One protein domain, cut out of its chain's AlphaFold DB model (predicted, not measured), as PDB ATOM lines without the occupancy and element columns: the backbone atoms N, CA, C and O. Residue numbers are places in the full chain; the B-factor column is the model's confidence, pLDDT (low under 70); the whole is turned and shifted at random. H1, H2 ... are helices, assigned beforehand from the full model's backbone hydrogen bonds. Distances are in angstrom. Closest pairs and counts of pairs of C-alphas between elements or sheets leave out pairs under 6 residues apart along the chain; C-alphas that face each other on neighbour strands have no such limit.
ATOM      1  N   VAL A   2      37.517  31.589  94.972       55.31
ATOM      2  CA  VAL A   2      37.853  30.705  96.095       55.31
ATOM      3  C   VAL A   2      37.378  31.390  97.378       55.31
ATOM      4  O   VAL A   2      37.948  32.405  97.771       55.31
ATOM      5  N   ARG A   3      36.313  30.891  98.016       50.19
ATOM      6  CA  ARG A   3      36.007  31.267  99.406       50.19
ATOM      7  C   ARG A   3      36.953  30.467 100.309       50.19
ATOM      8  O   ARG A   3      37.107  29.269 100.111       50.19
ATOM      9  N   ASN A   4      37.583  31.130 101.278       66.19
ATOM     10  CA  ASN A   4      38.418  30.525 102.334       66.19
ATOM     11  C   ASN A   4      39.816  30.025 101.928       66.19
ATOM     12  O   ASN A   4      40.362  29.150 102.590       66.19
ATOM     13  N   SER A   5      40.416  30.572 100.865       64.50
ATOM     14  CA  SER A   5      41.786  30.223 100.426       64.50
ATOM     15  C   SER A   5      42.012  28.733 100.118       64.50
ATOM     16  O   SER A   5      43.148  28.307  99.921       64.50
ATOM     17  N   GLN A   6      40.944  27.936 100.053       65.75
ATOM     18  CA  GLN A   6      41.012  26.513  99.775       65.75
ATOM     19  C   GLN A   6      40.938  26.287  98.270       65.75
ATOM     20  O   GLN A   6      40.015  26.755  97.605       65.75
ATOM     21  N   ALA A   7      41.933  25.590  97.722       67.31
ATOM     22  CA  ALA A   7      41.949  25.263  96.305       67.31
ATOM     23  C   ALA A   7      40.636  24.566  95.918       67.31
ATOM     24  O   ALA A   7      40.162  23.681  96.628       67.31
ATOM     25  N   TRP A   8      40.042  24.991  94.806       72.38
ATOM     26  CA  TRP A   8      38.864  24.347  94.239       72.38
ATOM     27  C   TRP A   8      39.252  22.923  93.816       72.38
ATOM     28  O   TRP A   8      39.969  22.740  92.836       72.38
ATOM     29  N   THR A   9      38.870  21.931  94.621       72.75
ATOM     30  CA  THR A   9      39.190  20.509  94.400       72.75
ATOM     31  C   THR A   9      38.098  19.770  93.645       72.75
ATOM     32  O   THR A   9      38.352  18.718  93.064       72.75
ATOM     33  N   PHE A  10      36.873  20.291  93.690       69.88
ATOM     34  CA  PHE A  10      35.776  19.796  92.875       69.88
ATOM     35  C   PHE A  10      36.140  20.107  91.418       69.88
ATOM     36  O   PHE A  10      36.686  21.165  91.151       69.88
ATOM     37  N   GLY A  11      35.991  19.168  90.488       77.62
ATOM     38  CA  GLY A  11      36.466  19.343  89.109       77.62
ATOM     39  C   GLY A  11      35.735  20.445  88.324       77.62
ATOM     40  O   GLY A  11      35.185  21.401  88.877       77.62
ATOM     41  N   GLU A  12      35.702  20.311  87.002       80.06
ATOM     42  CA  GLU A  12      34.823  21.138  86.174       80.06
ATOM     43  C   GLU A  12      33.390  20.582  86.211       80.06
ATOM     44  O   GLU A  12      33.214  19.360  86.146       80.06
ATOM     45  N   PRO A  13      32.365  21.443  86.325       83.31
ATOM     46  CA  PRO A  13      30.982  20.996  86.286       83.31
ATOM     47  C   PRO A  13      30.616  20.449  84.904       83.31
ATOM     48  O   PRO A  13      31.101  20.928  83.877       83.31
ATOM     49  N   GLY A  14      29.709  19.470  84.875       84.69
ATOM     50  CA  GLY A  14      29.182  18.921  83.626       84.69
ATOM     51  C   GLY A  14      28.572  20.014  82.741       84.69
ATOM     52  O   GLY A  14      27.829  20.867  83.229       84.69
ATOM     53  N   LEU A  15      28.885  19.996  81.444       87.88
ATOM     54  CA  LEU A  15      28.379  20.965  80.470       87.88
ATOM     55  C   LEU A  15      27.120  20.436  79.772       87.88
ATOM     56  O   LEU A  15      27.007  19.246  79.478       87.88
ATOM     57  N   ASN A  16      26.174  21.327  79.482       86.38
ATOM     58  CA  ASN A  16      25.031  21.029  78.626       86.38
ATOM     59  C   ASN A  16      25.471  20.955  77.141       86.38
ATOM     60  O   ASN A  16      26.601  21.326  76.811       86.38
ATOM     61  N   PRO A  17      24.600  20.520  76.211       90.06
ATOM     62  CA  PRO A  17      24.923  20.492  74.779       90.06
ATOM     63  C   PRO A  17      25.293  21.861  74.178       90.06
ATOM     64  O   PRO A  17      25.907  21.916  73.118       90.06
ATOM     65  N   CYS A  18      24.947  22.959  74.858       88.12
ATOM     66  CA  CYS A  18      25.315  24.328  74.495       88.12
ATOM     67  C   CYS A  18      26.662  24.772  75.104       88.12
ATOM     68  O   CYS A  18      27.050  25.928  74.945       88.12
ATOM     69  N   GLY A  19      27.367  23.890  75.821       86.25
ATOM     70  CA  GLY A  19      28.649  24.177  76.469       86.25
ATOM     71  C   GLY A  19      28.552  24.998  77.760       86.25
ATOM     72  O   GLY A  19      29.572  25.479  78.246       86.25
ATOM     73  N   GLN A  20      27.357  25.182  78.322       86.62
ATOM     74  CA  GLN A  20      27.147  25.902  79.581       86.62
ATOM     75  C   GLN A  20      27.155  24.934  80.768       86.62
ATOM     76  O   GLN A  20      26.629  23.825  80.651       86.62
ATOM     77  N   PRO A  21      27.697  25.334  81.927       85.50
ATOM     78  CA  PRO A  21      27.735  24.473  83.095       85.50
ATOM     79  C   PRO A  21      26.326  24.210  83.635       85.50
ATOM     80  O   PRO A  21      25.509  25.118  83.796       85.50
ATOM     81  N   VAL A  22      26.035  22.944  83.914       87.69
ATOM     82  CA  VAL A  22      24.733  22.502  84.413       87.69
ATOM     83  C   VAL A  22      24.621  22.855  85.896       87.69
ATOM     84  O   VAL A  22      25.361  22.334  86.727       87.69
ATOM     85  N   ILE A  23      23.653  23.710  86.242       86.62
ATOM     86  CA  ILE A  23      23.446  24.222  87.610       86.62
ATOM     87  C   ILE A  23      23.266  23.086  88.628       86.62
ATOM     88  O   ILE A  23      23.849  23.142  89.704       86.62
ATOM     89  N   HIS A  24      22.528  22.030  88.270       83.88
ATOM     90  CA  HIS A  24      22.331  20.855  89.128       83.88
ATOM     91  C   HIS A  24      23.657  20.184  89.507       83.88
ATOM     92  O   HIS A  24      23.856  19.840  90.665       83.88
ATOM     93  N   ASN A  25      24.587  20.070  88.555       83.38
ATOM     94  CA  ASN A  25      25.902  19.474  88.777       83.38
ATOM     95  C   ASN A  25      26.767  20.368  89.684       83.38
ATOM     96  O   ASN A  25      27.393  19.879  90.616       83.38
ATOM     97  N   ILE A  26      26.723  21.692  89.488       85.94
ATOM     98  CA  ILE A  26      27.414  22.647  90.371       85.94
ATOM     99  C   ILE A  26      26.870  22.557  91.801       85.94
ATOM    100  O   ILE A  26      27.634  22.523  92.763       85.94
ATOM    101  N   ALA A  27      25.548  22.534  91.947       83.31
ATOM    102  CA  ALA A  27      24.894  22.500  93.245       83.31
ATOM    103  C   ALA A  27      25.111  21.158  93.969       83.31
ATOM    104  O   ALA A  27      25.264  21.153  95.188       83.31
ATOM    105  N   GLU A  28      25.210  20.047  93.233       81.25
ATOM    106  CA  GLU A  28      25.633  18.743  93.756       81.25
ATOM    107  C   GLU A  28      27.100  18.767  94.219       81.25
ATOM    108  O   GLU A  28      27.394  18.381  95.348       81.25
ATOM    109  N   MET A  29      28.020  19.298  93.406       79.94
ATOM    110  CA  MET A  29      29.443  19.426  93.765       79.94
ATOM    111  C   MET A  29      29.669  20.305  94.998       79.94
ATOM    112  O   MET A  29      30.582  20.055  95.780       79.94
ATOM    113  N   LEU A  30      28.841  21.333  95.175       81.44
ATOM    114  CA  LEU A  30      28.871  22.216  96.339       81.44
ATOM    115  C   LEU A  30      28.120  21.645  97.552       81.44
ATOM    116  O   LEU A  30      28.114  22.287  98.604       81.44
ATOM    117  N   GLY A  31      27.472  20.482  97.421       76.62
ATOM    118  CA  GLY A  31      26.640  19.897  98.475       76.62
ATOM    119  C   GLY A  31      25.431  20.763  98.846       76.62
ATOM    120  O   GLY A  31      24.879  20.615  99.930       76.62
ATOM    121  N   CYS A  32      25.025  21.686  97.969       78.00
ATOM    122  CA  CYS A  32      23.843  22.528  98.162       78.00
ATOM    123  C   CYS A  32      22.539  21.746  97.956       78.00
ATOM    124  O   CYS A  32      21.484  22.188  98.403       78.00
ATOM    125  N   ILE A  33      22.609  20.605  97.266       72.88
ATOM    126  CA  ILE A  33      21.497  19.676  97.083       72.88
ATOM    127  C   ILE A  33      21.834  18.408  97.862       72.88
ATOM    128  O   ILE A  33      22.733  17.661  97.478       72.88
ATOM    129  N   CYS A  34      21.104  18.140  98.942       67.00
ATOM    130  CA  CYS A  34      21.110  16.816  99.552       67.00
ATOM    131  C   CYS A  34      20.351  15.855  98.610       67.00
ATOM    132  O   CYS A  34      19.190  16.128  98.302       67.00
ATOM    133  N   PRO A  35      20.963  14.751  98.129       66.56
ATOM    134  CA  PRO A  35      20.362  13.844  97.136       66.56
ATOM    135  C   PRO A  35      19.057  13.189  97.609       66.56
ATOM    136  O   PRO A  35      18.221  12.811  96.794       66.56
ATOM    137  N   ASN A  36      18.861  13.120  98.921       58.69
ATOM    138  CA  ASN A  36      17.565  12.942  99.548       58.69
ATOM    139  C   ASN A  36      17.374  14.184 100.409       58.69
ATOM    140  O   ASN A  36      18.204  14.440 101.279       58.69
ATOM    141  N   GLY A  37      16.360  14.993 100.116       58.97
ATOM    142  CA  GLY A  37      16.047  16.185 100.888       58.97
ATOM    143  C   GLY A  37      15.591  15.827 102.296       58.97
ATOM    144  O   GLY A  37      14.415  15.983 102.602       58.97
ATOM    145  N   ASP A  38      16.526  15.457 103.167       55.34
ATOM    146  CA  ASP A  38      16.454  15.817 104.578       55.34
ATOM    147  C   ASP A  38      16.680  17.332 104.631       55.34
ATOM    148  O   ASP A  38      17.700  17.857 105.079       55.34
ATOM    149  N   ILE A  39      15.713  18.070 104.085       60.06
ATOM    150  CA  ILE A  39      15.391  19.335 104.694       60.06
ATOM    151  C   ILE A  39      14.896  18.885 106.061       60.06
ATOM    152  O   ILE A  39      13.784  18.370 106.166       60.06
ATOM    153  N   ASP A  40      15.727  19.054 107.088       58.16
ATOM    154  CA  ASP A  40      15.294  19.093 108.485       58.16
ATOM    155  C   ASP A  40      14.374  20.320 108.673       58.16
ATOM    156  O   ASP A  40      14.594  21.213 109.488       58.16
ATOM    157  N   LEU A  41      13.319  20.396 107.864       58.66
ATOM    158  CA  LEU A  41      12.073  20.996 108.246       58.66
ATOM    159  C   LEU A  41      11.608  20.062 109.351       58.66
ATOM    160  O   LEU A  41      11.400  18.874 109.082       58.66
ATOM    161  N   PRO A  42      11.486  20.546 110.595       61.84
ATOM    162  CA  PRO A  42      10.904  19.726 111.636       61.84
ATOM    163  C   PRO A  42       9.618  19.119 111.070       61.84
ATOM    164  O   PRO A  42       8.790  19.850 110.522       61.84
ATOM    165  N   ILE A  43       9.463  17.796 111.206       53.94
ATOM    166  CA  ILE A  43       8.358  16.938 110.709       53.94
ATOM    167  C   ILE A  43       6.962  17.412 111.207       53.94
ATOM    168  O   ILE A  43       5.925  16.801 110.969       53.94
ATOM    169  N   HIS A  44       6.916  18.554 111.885       51.94
ATOM    170  CA  HIS A  44       5.755  19.199 112.465       51.94
ATOM    171  C   HIS A  44       5.506  20.623 111.945       51.94
ATOM    172  O   HIS A  44       4.544  21.240 112.387       51.94
ATOM    173  N   SER A  45       6.275  21.146 110.976       56.59
ATOM    174  CA  SER A  45       5.852  22.328 110.200       56.59
ATOM    175  C   SER A  45       4.848  21.932 109.113       56.59
ATOM    176  O   SER A  45       4.926  22.374 107.965       56.59
ATOM    177  N   VAL A  46       3.890  21.081 109.471       58.22
ATOM    178  CA  VAL A  46       2.646  20.994 108.723       58.22
ATOM    179  C   VAL A  46       1.951  22.309 109.032       58.22
ATOM    180  O   VAL A  46       1.411  22.495 110.124       58.22
ATOM    181  N   PHE A  47       2.057  23.267 108.111       57.84
ATOM    182  CA  PHE A  47       1.162  24.412 108.134       57.84
ATOM    183  C   PHE A  47      -0.256  23.857 108.266       57.84
ATOM    184  O   PHE A  47      -0.592  22.928 107.524       57.84
ATOM    185  N   PRO A  48      -1.066  24.346 109.215       62.44
ATOM    186  CA  PRO A  48      -2.408  23.823 109.357       62.44
ATOM    187  C   PRO A  48      -3.175  24.094 108.059       62.44
ATOM    188  O   PRO A  48      -3.458  25.244 107.735       62.44
ATOM    189  N   GLU A  49      -3.482  23.046 107.298       68.00
ATOM    190  CA  GLU A  49      -4.297  23.153 106.078       68.00
ATOM    191  C   GLU A  49      -5.769  23.435 106.417       68.00
ATOM    192  O   GLU A  49      -6.517  23.990 105.612       68.00
ATOM    193  N   ASP A  50      -6.179  23.108 107.646       74.38
ATOM    194  CA  ASP A  50      -7.533  23.307 108.136       74.38
ATOM    195  C   ASP A  50      -7.759  24.723 108.678       74.38
ATOM    196  O   ASP A  50      -6.984  25.266 109.472       74.38
ATOM    197  N   LYS A  51      -8.927  25.286 108.347       69.31
ATOM    198  CA  LYS A  51      -9.387  26.603 108.827       69.31
ATOM    199  C   LYS A  51      -9.378  26.722 110.359       69.31
ATOM    200  O   LYS A  51      -9.166  27.813 110.882       69.31
ATOM    201  N   ALA A  52      -9.601  25.617 111.071       73.44
ATOM    202  CA  ALA A  52      -9.526  25.574 112.530       73.44
ATOM    203  C   ALA A  52      -8.081  25.723 113.037       73.44
ATOM    204  O   ALA A  52      -7.834  26.511 113.945       73.44
ATOM    205  N   GLY A  53      -7.115  25.055 112.402       76.56
ATOM    206  CA  GLY A  53      -5.706  25.157 112.789       76.56
ATOM    207  C   GLY A  53      -5.091  26.524 112.471       76.56
ATOM    208  O   GLY A  53      -4.278  27.029 113.243       76.56
ATOM    209  N   MET A  54      -5.545  27.184 111.400       75.12
ATOM    210  CA  MET A  54      -5.192  28.582 111.113       75.12
ATOM    211  C   MET A  54      -5.699  29.545 112.200       75.12
ATOM    212  O   MET A  54      -5.002  30.495 112.557       75.12
ATOM    213  N   ALA A  55      -6.892  29.300 112.754       78.25
ATOM    214  CA  ALA A  55      -7.451  30.116 113.833       78.25
ATOM    215  C   ALA A  55      -6.704  29.908 115.161       78.25
ATOM    216  O   ALA A  55      -6.399  30.879 115.852       78.25
ATOM    217  N   GLU A  56      -6.338  28.668 115.490       77.06
ATOM    218  CA  GLU A  56      -5.510  28.379 116.668       77.06
ATOM    219  C   GLU A  56      -4.125  29.029 116.570       77.06
ATOM    220  O   GLU A  56      -3.624  29.571 117.558       77.06
ATOM    221  N   LEU A  57      -3.522  29.036 115.377       76.50
ATOM    222  CA  LEU A  57      -2.252  29.717 115.133       76.50
ATOM    223  C   LEU A  57      -2.384  31.241 115.290       76.50
ATOM    224  O   LEU A  57      -1.525  31.868 115.914       76.50
ATOM    225  N   ALA A  58      -3.467  31.837 114.784       76.62
ATOM    226  CA  ALA A  58      -3.738  33.263 114.956       76.62
ATOM    227  C   ALA A  58      -3.868  33.644 116.442       76.62
ATOM    228  O   ALA A  58      -3.233  34.602 116.885       76.62
ATOM    229  N   CYS A  59      -4.593  32.846 117.234       78.50
ATOM    230  CA  CYS A  59      -4.697  33.056 118.680       78.50
ATOM    231  C   CYS A  59      -3.335  32.952 119.390       78.50
ATOM    232  O   CYS A  59      -3.024  33.769 120.256       78.50
ATOM    233  N   GLN A  60      -2.490  31.987 119.010       76.69
ATOM    234  CA  GLN A  60      -1.144  31.849 119.584       76.69
ATOM    235  C   GLN A  60      -0.224  33.031 119.239       76.69
ATOM    236  O   GLN A  60       0.620  33.419 120.055       76.69
ATOM    237  N   LEU A  61      -0.359  33.608 118.043       73.56
ATOM    238  CA  LEU A  61       0.408  34.788 117.639       73.56
ATOM    239  C   LEU A  61      -0.011  36.034 118.427       73.56
ATOM    240  O   LEU A  61       0.855  36.775 118.897       73.56
ATOM    241  N   GLU A  62      -1.312  36.222 118.642       74.19
ATOM    242  CA  GLU A  62      -1.839  37.325 119.450       74.19
ATOM    243  C   GLU A  62      -1.387  37.224 120.920       74.19
ATOM    244  O   GLU A  62      -0.963  38.214 121.523       74.19
ATOM    245  N   GLU A  63      -1.348  36.016 121.494       74.06
ATOM    246  CA  GLU A  63      -0.846  35.798 122.860       74.06
ATOM    247  C   GLU A  63       0.656  36.121 123.003       74.06
ATOM    248  O   GLU A  63       1.117  36.600 124.045       74.06
ATOM    249  N   LYS A  64       1.453  35.879 121.956       65.12
ATOM    250  CA  LYS A  64       2.885  36.222 121.957       65.12
ATOM    251  C   LYS A  64       3.139  37.712 121.754       65.12
ATOM    252  O   LYS A  64       4.119  38.218 122.298       65.12
TER     253      LYS A  64
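AT A GLANCE: This is residues 2 to 64 of the 239 residues of an uncharacterized protein of Purpureocillium lilacinum (UniProt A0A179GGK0). With little regular structure, this is an extended chain with a small helix at each end of a long bare link: residues 2 to 22 loop round to the short H1, then residues 30 to 50 run out to H2, which stands far off. The printed part has 63 residues, no named strand and two named helices, H1 then H2, which hold 21 of them; the class is all helix. The whole is extended and elongated, with a radius of gyration of the C-alphas of 20.9 A and spans of 53 by 32 by 18 A.

IN THESE COORDINATES: Start at C-alpha 2, (37.853, 30.705, 96.095); residues 2 to 22 hold no named element. Find C-alpha 23 at (23.446, 24.222, 87.610); from there H1 runs to residue 29. H2, residues 51 to 64, covers 20.4 A and ends at C-alpha 64, (2.885, 36.222, 121.957).

HOW THE PARTS SIT: H1 and H2 are apart, with no C-alpha of the one within 8 A of the other. In both, every O i to N i+4 pair is within hydrogen-bond range.

THE WHOLE: The C-alphas farthest apart, of Pro 17 and Glu 63, are 56.7 A apart. The link from H1 to H2 is long, 21 residues; residues 34 to 46 stand free, and so do residues 49 to 55, of which 51 to 55 belong to H2. The printed part has no cut. Look for pLDDT under 70 in 25 residues, among them 2 to 7 and 34 to 49.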